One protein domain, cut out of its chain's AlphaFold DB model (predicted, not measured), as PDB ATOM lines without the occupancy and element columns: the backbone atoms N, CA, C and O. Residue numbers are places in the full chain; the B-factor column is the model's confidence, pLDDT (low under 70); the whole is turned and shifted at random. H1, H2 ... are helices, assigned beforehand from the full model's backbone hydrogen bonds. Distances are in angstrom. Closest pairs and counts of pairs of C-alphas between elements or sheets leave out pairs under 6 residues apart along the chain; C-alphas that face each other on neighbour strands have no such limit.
ATOM      1  N   LEU A   2       1.433  21.108   0.003       86.12
ATOM      2  CA  LEU A   2       1.200  19.780  -0.569       86.12
ATOM      3  C   LEU A   2       2.099  18.698   0.049       86.12
ATOM      4  O   LEU A   2       1.595  17.676   0.488       86.12
ATOM      5  N   GLU A   3       3.395  18.978   0.227       89.50
ATOM      6  CA  GLU A   3       4.307  18.070   0.941       89.50
ATOM      7  C   GLU A   3       3.807  17.702   2.349       89.50
ATOM      8  O   GLU A   3       3.897  16.555   2.776       89.50
ATOM      9  N   THR A   4       3.246  18.676   3.067       92.12
ATOM     10  CA  THR A   4       2.697  18.470   4.409       92.12
ATOM     11  C   THR A   4       1.532  17.488   4.369       92.12
ATOM     12  O   THR A   4       1.513  16.566   5.175       92.12
ATOM     13  N   LEU A   5       0.619  17.624   3.399       90.69
ATOM     14  CA  LEU A   5      -0.517  16.712   3.230       90.69
ATOM     15  C   LEU A   5      -0.067  15.265   2.990       90.69
ATOM     16  O   LEU A   5      -0.645  14.361   3.584       90.69
ATOM     17  N   LEU A   6       0.988  15.041   2.193       88.69
ATOM     18  CA  LEU A   6       1.534  13.695   1.956       88.69
ATOM     19  C   LEU A   6       2.190  13.070   3.199       88.69
ATOM     20  O   LEU A   6       2.373  11.855   3.249       88.69
ATOM     21  N   ARG A   7       2.583  13.880   4.189       91.00
ATOM     22  CA  ARG A   7       3.201  13.413   5.443       91.00
ATOM     23  C   ARG A   7       2.197  13.261   6.590       91.00
ATOM     24  O   ARG A   7       2.528  12.629   7.595       91.00
ATOM     25  N   THR A   8       1.006  13.841   6.466       93.62
ATOM     26  CA  THR A   8      -0.054  13.787   7.480       93.62
ATOM     27  C   THR A   8      -0.657  12.386   7.548       93.62
ATOM     28  O   THR A   8      -1.137  11.859   6.550       93.62
ATOM     29  N   ARG A   9      -0.660  11.778   8.740       89.06
ATOM     30  CA  ARG A   9      -1.091  10.379   8.942       89.06
ATOM     31  C   ARG A   9      -2.603  10.198   8.837       89.06
ATOM     32  O   ARG A   9      -3.079   9.098   8.585       89.06
ATOM     33  N   GLU A  10      -3.341  11.275   9.055       95.00
ATOM     34  CA  GLU A  10      -4.795  11.341   9.010       95.00
ATOM     35  C   GLU A  10      -5.338  11.284   7.576       95.00
ATOM     36  O   GLU A  10      -6.515  10.985   7.382       95.00
ATOM     37  N   PHE A  11      -4.491  11.527   6.569       93.00
ATOM     38  CA  PHE A  11      -4.861  11.409   5.164       93.00
ATOM     39  C   PHE A  11      -4.298  10.130   4.553       93.00
ATOM     40  O   PHE A  11      -3.104   9.843   4.627       93.00
ATOM     41  N   LYS A  12      -5.168   9.380   3.872       93.94
ATOM     42  CA  LYS A  12      -4.752   8.312   2.965       93.94
ATOM     43  C   LYS A  12      -4.718   8.873   1.549       93.94
ATOM     44  O   LYS A  12      -5.765   9.146   0.971       93.94
ATOM     45  N   ILE A  13      -3.516   9.049   1.016       94.00
ATOM     46  CA  ILE A  13      -3.303   9.535  -0.348       94.00
ATOM     47  C   ILE A  13      -3.249   8.340  -1.300       94.00
ATOM     48  O   ILE A  13      -2.525   7.373  -1.052       94.00
ATOM     49  N   GLU A  14      -4.033   8.400  -2.371       94.88
ATOM     50  CA  GLU A  14      -3.967   7.425  -3.458       94.88
ATOM     51  C   GLU A  14      -2.612   7.522  -4.168       94.88
ATOM     52  O   GLU A  14      -2.114   8.622  -4.400       94.88
ATOM     53  N   ASN A  15      -2.009   6.369  -4.472       95.19
ATOM     54  CA  ASN A  15      -0.721   6.246  -5.160       95.19
ATOM     55  C   ASN A  15       0.339   7.229  -4.625       95.19
ATOM     56  O   ASN A  15       0.969   7.961  -5.383       95.19
ATOM     57  N   ALA A  16       0.529   7.266  -3.299       94.94
ATOM     58  CA  ALA A  16       1.350   8.276  -2.624       94.94
ATOM     59  C   ALA A  16       2.768   8.426  -3.211       94.94
ATOM     60  O   ALA A  16       3.266   9.546  -3.313       94.94
ATOM     61  N   ASP A  17       3.403   7.331  -3.642       95.12
ATOM     62  CA  ASP A  17       4.717   7.370  -4.298       95.12
ATOM     63  C   ASP A  17       4.688   8.122  -5.637       95.12
ATOM     64  O   ASP A  17       5.596   8.901  -5.932       95.12
ATOM     65  N   LEU A  18       3.627   7.949  -6.430       97.44
ATOM     66  CA  LEU A  18       3.409   8.685  -7.677       97.44
ATOM     67  C   LEU A  18       3.191  10.170  -7.393       97.44
ATOM     68  O   LEU A  18       3.810  11.025  -8.026       97.44
ATOM     69  N   VAL A  19       2.378  10.489  -6.384       97.19
ATOM     70  CA  VAL A  19       2.138  11.878  -5.963       97.19
ATOM     71  C   VAL A  19       3.441  12.535  -5.480       97.19
ATOM     72  O   VAL A  19       3.685  13.704  -5.781       97.19
ATOM     73  N   TRP A  20       4.330  11.793  -4.811       96.38
ATOM     74  CA  TRP A  20       5.674  12.268  -4.461       96.38
ATOM     75  C   TRP A  20       6.544  12.554  -5.686       96.38
ATOM     76  O   TRP A  20       7.257  13.560  -5.707       96.38
ATOM     77  N   GLN A  21       6.499  11.697  -6.708       96.25
ATOM     78  CA  GLN A  21       7.218  11.929  -7.965       96.25
ATOM     79  C   GLN A  21       6.684  13.168  -8.691       96.25
ATOM     80  O   GLN A  21       7.473  14.004  -9.135       96.25
ATOM     81  N   ALA A  22       5.361  13.329  -8.747       97.06
ATOM     82  CA  ALA A  22       4.718  14.513  -9.307       97.06
ATOM     83  C   ALA A  22       5.096  15.785  -8.534       97.06
ATOM     84  O   ALA A  22       5.370  16.811  -9.148       97.06
ATOM     85  N   LEU A  23       5.178  15.716  -7.200       96.62
ATOM     86  CA  LEU A  23       5.584  16.847  -6.364       96.62
ATOM     87  C   LEU A  23       7.035  17.262  -6.637       96.62
ATOM     88  O   LEU A  23       7.310  18.453  -6.734       96.62
ATOM     89  N   ARG A  24       7.949  16.295  -6.800       94.88
ATOM     90  CA  ARG A  24       9.346  16.576  -7.169       94.88
ATOM     91  C   ARG A  24       9.445  17.224  -8.546       94.88
ATOM     92  O   ARG A  24      10.119  18.235  -8.682       94.88
ATOM     93  N   LEU A  25       8.736  16.678  -9.538       94.81
ATOM     94  CA  LEU A  25       8.683  17.264 -10.878       94.81
ATOM     95  C   LEU A  25       8.142  18.698 -10.826       94.81
ATOM     96  O   LEU A  25       8.733  19.597 -11.412       94.81
ATOM     97  N   PHE A  26       7.067  18.920 -10.068       96.19
ATOM     98  CA  PHE A  26       6.479  20.241  -9.883       96.19
ATOM     99  C   PHE A  26       7.475  21.246  -9.297       96.19
ATOM    100  O   PHE A  26       7.576  22.351  -9.824       96.19
ATOM    101  N   SER A  27       8.242  20.860  -8.269       94.19
ATOM    102  CA  SER A  27       9.253  21.725  -7.642       94.19
ATOM    103  C   SER A  27      10.326  22.237  -8.609       94.19
ATOM    104  O   SER A  27      10.823  23.343  -8.405       94.19
ATOM    105  N   ASP A  28      10.629  21.481  -9.666       91.75
ATOM    106  CA  ASP A  28      11.645  21.828 -10.669       91.75
ATOM    107  C   ASP A  28      11.043  22.362 -11.989       91.75
ATOM    108  O   ASP A  28      11.773  22.697 -12.927       91.75
ATOM    109  N   SER A  29       9.712  22.461 -12.086       92.75
ATOM    110  CA  SER A  29       8.998  22.830 -13.314       92.75
ATOM    111  C   SER A  29       8.383  24.234 -13.257       92.75
ATOM    112  O   SER A  29       8.265  24.859 -12.204       92.75
ATOM    113  N   LYS A  30       7.947  24.741 -14.418       93.81
ATOM    114  CA  LYS A  30       7.071  25.928 -14.513       93.81
ATOM    115  C   LYS A  30       5.603  25.555 -14.732       93.81
ATOM    116  O   LYS A  30       4.790  26.450 -14.970       93.81
ATOM    117  N   ALA A  31       5.305  24.263 -14.750       95.50
ATOM    118  CA  ALA A  31       3.965  23.739 -14.913       95.50
ATOM    119  C   ALA A  31       3.230  23.736 -13.574       95.50
ATOM    120  O   ALA A  31       3.845  23.878 -12.512       95.50
ATOM    121  N   ASP A  32       1.917  23.564 -13.620       96.00
ATOM    122  CA  ASP A  32       1.148  23.404 -12.402       96.00
ATOM    123  C   ASP A  32       1.328  21.983 -11.850       96.00
ATOM    124  O   ASP A  32       1.677  21.032 -12.557       96.00
ATOM    125  N   PHE A  33       1.080  21.807 -10.550       96.25
ATOM    126  CA  PHE A  33       1.177  20.482  -9.932       96.25
ATOM    127  C   PHE A  33       0.252  19.464 -10.622       96.25
ATOM    128  O   PHE A  33       0.624  18.302 -10.774       96.25
ATOM    129  N   ALA A  34      -0.923  19.903 -11.085       96.75
ATOM    130  CA  ALA A  34      -1.858  19.054 -11.817       96.75
ATOM    131  C   ALA A  34      -1.256  18.519 -13.126       96.75
ATOM    132  O   ALA A  34      -1.440  17.343 -13.426       96.75
ATOM    133  N   ASP A  35      -0.477  19.324 -13.855       97.38
ATOM    134  CA  ASP A  35       0.209  18.868 -15.068       97.38
ATOM    135  C   ASP A  35       1.213  17.762 -14.738       97.38
ATOM    136  O   ASP A  35       1.251  16.719 -15.385       97.38
ATOM    137  N   CYS A  36       2.001  17.963 -13.680       97.25
ATOM    138  CA  CYS A  36       2.981  16.981 -13.224       97.25
ATOM    139  C   CYS A  36       2.306  15.678 -12.779       97.25
ATOM    140  O   CYS A  36       2.810  14.593 -13.053       97.25
ATOM    141  N   LEU A  37       1.160  15.782 -12.100       97.81
ATOM    142  CA  LEU A  37       0.392  14.627 -11.654       97.81
ATOM    143  C   LEU A  37      -0.211  13.860 -12.834       97.81
ATOM    144  O   LEU A  37      -0.119  12.638 -12.863       97.81
ATOM    145  N   ILE A  38      -0.790  14.555 -13.816       97.69
ATOM    146  CA  ILE A  38      -1.361  13.933 -15.018       97.69
ATOM    147  C   ILE A  38      -0.278  13.209 -15.820       97.69
ATOM    148  O   ILE A  38      -0.495  12.071 -16.232       97.69
ATOM    149  N   GLU A  39       0.883  13.840 -16.024       97.44
ATOM    150  CA  GLU A  39       1.992  13.205 -16.743       97.44
ATOM    151  C   GLU A  39       2.456  11.933 -16.032       97.44
ATOM    152  O   GLU A  39       2.461  10.868 -16.647       97.44
ATOM    153  N   ARG A  40       2.726  12.000 -14.724       97.44
ATOM    154  CA  ARG A  40       3.170  10.829 -13.955       97.44
ATOM    155  C   ARG A  40       2.132   9.717 -13.924       97.44
ATOM    156  O   ARG A  40       2.507   8.558 -14.071       97.44
ATOM    157  N   SER A  41       0.851  10.055 -13.796       98.06
ATOM    158  CA  SER A  41      -0.251   9.087 -13.845       98.06
ATOM    159  C   SER A  41      -0.350   8.378 -15.192       98.06
ATOM    160  O   SER A  41      -0.569   7.173 -15.232       98.06
ATOM    161  N   ALA A  42      -0.169   9.095 -16.301       97.81
ATOM    162  CA  ALA A  42      -0.208   8.482 -17.625       97.81
ATOM    163  C   ALA A  42       0.998   7.566 -17.872       97.81
ATOM    164  O   ALA A  42       0.833   6.472 -18.408       97.81
ATOM    165  N   ILE A  43       2.196   7.985 -17.451       96.81
ATOM    166  CA  ILE A  43       3.397   7.149 -17.557       96.81
ATOM    167  C   ILE A  43       3.261   5.882 -16.698       96.81
ATOM    168  O   ILE A  43       3.565   4.794 -17.178       96.81
ATOM    169  N   ASP A  44       2.752   5.995 -15.466       97.31
ATOM    170  CA  ASP A  44       2.482   4.842 -14.590       97.31
ATOM    171  C   ASP A  44       1.438   3.885 -15.194       97.31
ATOM    172  O   ASP A  44       1.574   2.667 -15.102       97.31
ATOM    173  N   ALA A  45       0.447   4.424 -15.913       97.50
ATOM    174  CA  ALA A  45      -0.538   3.644 -16.664       97.50
ATOM    175  C   ALA A  45       0.009   3.012 -17.965       97.50
ATOM    176  O   ALA A  45      -0.727   2.304 -18.655       97.50
ATOM    177  N   GLY A  46       1.278   3.250 -18.314       97.81
ATOM    178  CA  GLY A  46       1.927   2.693 -19.502       97.81
ATOM    179  C   GLY A  46       1.677   3.470 -20.796       97.81
ATOM    180  O   GLY A  46       1.893   2.929 -21.880       97.81
ATOM    181  N   CYS A  47       1.215   4.722 -20.720       97.88
ATOM    182  CA  CYS A  47       1.142   5.586 -21.894       97.88
ATOM    183  C   CYS A  47       2.544   6.006 -22.358       97.88
ATOM    184  O   CYS A  47       3.397   6.351 -21.544       97.88
ATOM    185  N   ASP A  48       2.753   6.079 -23.675       96.44
ATOM    186  CA  ASP A  48       4.032   6.530 -24.243       96.44
ATOM    187  C   ASP A  48       4.309   8.017 -23.965       96.44
ATOM    188  O   ASP A  48       5.457   8.431 -23.794       96.44
ATOM    189  N   TYR A  49       3.261   8.845 -23.993       95.94
ATOM    190  CA  TYR A  49       3.326  10.272 -23.692       95.94
ATOM    191  C   TYR A  49       1.932  10.857 -23.448       95.94
ATOM    192  O   TYR A  49       0.913  10.306 -23.864       95.94
ATOM    193  N   VAL A  50       1.913  12.040 -22.835       97.19
ATOM    194  CA  VAL A  50       0.722  12.884 -22.701       97.19
ATOM    195  C   VAL A  50       0.811  14.048 -23.679       97.19
ATOM    196  O   VAL A  50       1.872  14.647 -23.855       97.19
ATOM    197  N   VAL A  51      -0.309  14.377 -24.313       97.44
ATOM    198  CA  VAL A  51      -0.456  15.561 -25.168       97.44
ATOM    199  C   VAL A  51      -1.199  16.658 -24.419       97.44
ATOM    200  O   VAL A  51      -2.164  16.385 -23.710       97.44
ATOM    201  N   SER A  52      -0.752  17.899 -24.584       96.19
ATOM    202  CA  SER A  52      -1.362  19.078 -23.971       96.19
ATOM    203  C   SER A  52      -1.348  20.265 -24.937       96.19
ATOM    204  O   SER A  52      -0.580  20.298 -25.901       96.19
ATOM    205  N   PHE A  53      -2.212  21.242 -24.666       96.19
ATOM    206  CA  PHE A  53      -2.196  22.566 -25.295       96.19
ATOM    207  C   PHE A  53      -1.475  23.604 -24.416       96.19
ATOM    208  O   PHE A  53      -1.178  24.704 -24.885       96.19
ATOM    209  N   ASP A  54      -1.180  23.283 -23.148       95.31
ATOM    210  CA  ASP A  54      -0.492  24.204 -22.244       95.31
ATOM    211  C   ASP A  54       1.015  24.226 -22.520       95.31
ATOM    212  O   ASP A  54       1.760  23.280 -22.252       95.31
ATOM    213  N   SER A  55       1.484  25.369 -23.016       94.62
ATOM    214  CA  SER A  55       2.895  25.606 -23.310       94.62
ATOM    215  C   SER A  55       3.843  25.434 -22.114       94.62
ATOM    216  O   SER A  55       5.012  25.113 -22.330       94.62
ATOM    217  N   LYS A  56       3.402  25.659 -20.871       94.38
ATOM    218  CA  LYS A  56       4.226  25.467 -19.666       94.38
ATOM    219  C   LYS A  56       4.390  23.986 -19.353       94.38
ATOM    220  O   LYS A  56       5.522  23.548 -19.125       94.38
ATOM    221  N   ALA A  57       3.296  23.229 -19.418       96.12
ATOM    222  CA  ALA A  57       3.299  21.785 -19.225       96.12
ATOM    223  C   ALA A  57       4.210  21.107 -20.260       96.12
ATOM    224  O   ALA A  57       5.196  20.466 -19.902       96.12
ATOM    225  N   ILE A  58       3.992  21.394 -21.548       96.44
ATOM    226  CA  ILE A  58       4.788  20.847 -22.663       96.44
ATOM    227  C   ILE A  58       6.294  21.090 -22.474       96.44
ATOM    228  O   ILE A  58       7.118  20.232 -22.772       96.44
ATOM    229  N   LYS A  59       6.682  22.265 -21.970       93.75
ATOM    230  CA  LYS A  59       8.098  22.629 -21.829       93.75
ATOM    231  C   LYS A  59       8.803  21.967 -20.650       93.75
ATOM    232  O   LYS A  59      10.032  21.985 -20.638       93.75
ATOM    233  N   THR A  60       8.075  21.482 -19.641       92.69
ATOM    234  CA  THR A  60       8.694  21.147 -18.345       92.69
ATOM    235  C   THR A  60       8.247  19.838 -17.701       92.69
ATOM    236  O   THR A  60       8.956  19.371 -16.817       92.69
ATOM    237  N   THR A  61       7.150  19.206 -18.137       88.62
ATOM    238  CA  THR A  61       6.655  17.960 -17.515       88.62
ATOM    239  C   THR A  61       6.884  16.700 -18.342       88.62
ATOM    240  O   THR A  61       6.666  15.622 -17.821       88.62
ATOM    241  N   GLY A  62       7.354  16.802 -19.593       91.62
ATOM    242  CA  GLY A  62       7.489  15.659 -20.516       91.62
ATOM    243  C   GLY A  62       6.301  15.493 -21.473       91.62
ATOM    244  O   GLY A  62       6.352  14.683 -22.400       91.62
ATOM    245  N   MET A  63       5.257  16.310 -21.297       96.81
ATOM    246  CA  MET A  63       4.138  16.409 -22.230       96.81
ATOM    247  C   MET A  63       4.573  16.912 -23.614       96.81
ATOM    248  O   MET A  63       5.563  17.628 -23.761       96.81
ATOM    249  N   ARG A  64       3.786  16.583 -24.641       97.25
ATOM    250  CA  ARG A  64       3.996  17.023 -26.027       97.25
ATOM    251  C   ARG A  64       2.892  17.966 -26.484       97.25
ATOM    252  O   ARG A  64       1.757  17.873 -26.023       97.25
ATOM    253  N   ALA A  65       3.227  18.858 -27.411       95.81
ATOM    254  CA  ALA A  65       2.213  19.638 -28.107       95.81
ATOM    255  C   ALA A  65       1.327  18.700 -28.929       95.81
ATOM    256  O   ALA A  65       1.821  17.762 -29.562       95.81
ATOM    257  N   VAL A  66       0.027  18.960 -28.916       89.62
ATOM    258  CA  VAL A  66      -0.878  18.381 -29.907       89.62
ATOM    259  C   VAL A  66      -0.491  18.880 -31.308       89.62
ATOM    260  O   VAL A  66      -0.085  20.035 -31.465       89.62
TER     261      VAL A  66
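What this domain is: This is residues 2 to 66 of the 67 residues of the protein "Predicted nucleic-acid-binding protein" of Pseudomonas syringae pv. actinidiae (UniProt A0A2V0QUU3). Four helices follow one another along an elongated body: the two longer ones, H2 and H3, pack at a steep angle to make its core, and a short helix sits toward each end, H1 beyond H2 and H4 beyond H3. From the far end of H3 the chain folds back in residues 45 to 54 to reach H4, and the last residues make a short parallel pairing with part of that link. The printed part has 65 residues with four named helices, H1, H2, H3 and H4 in that order, and no named strand; the class is all helix. The whole is compact, with a radius of gyration of the C-alphas of 12.2 A, and its C-alphas span 40 by 24 by 14 A.

How they stand to each other: H1, residues 2 to 7, touches H2, residues 16 to 28, and their closest C-alphas, of Leu 6 and Ala 16, are 7.1 A apart. The two form a helical hairpin: they run opposite ways at a shallow tilt of 33 degrees, only just short of steep. H2 also touches H3, residues 33 to 44, with 16 pairs of C-alphas within 8 A, the closest being Ala 22 and Leu 37 at 4.9 A. H2 and H3 run opposite ways at a steep tilt of 52 degrees. H4, residues 55 to 60, is close to H3 but not clearly touching it; their closest C-alphas, of Asp 35 and Ala 57, are 5.9 A apart. H3 and H4 run the same way at a steep tilt of 61 degrees. H1 is apart from H3 and H4, and H2 is only just apart from H4, at 8.3 A. In H1, H2, H3 and H4 every O i to N i+4 pair is within hydrogen-bond range.

Where its parts are: H1 begins at C-alpha 2 (1.200, 19.780, -0.569) and is 9.0 A long from first to last C-alpha. H2 measures 18.8 A from Ala 16 to Asp 28, and H3 measures 16.4 A from Phe 33, C-alpha at (1.177, 20.482, -9.932), to Asp 44. H4 runs 8.8 A from Ser 55 to Thr 60, whose C-alpha is at (8.694, 21.147, -18.345). Outside the helices, residues 51 to 52 pair with residues 64 to 65, parallel.

The domain as a whole: The two C-alphas farthest apart are those of Glu 10 and Val 66, 39.7 A. The printed part, residues 2 to 66, has no cut. The link from H2 to H3 is tight, and those from H1 to H2 and from H3 to H4 are short. The mean pLDDT of the printed part is 94.9, and no printed residue is under 70.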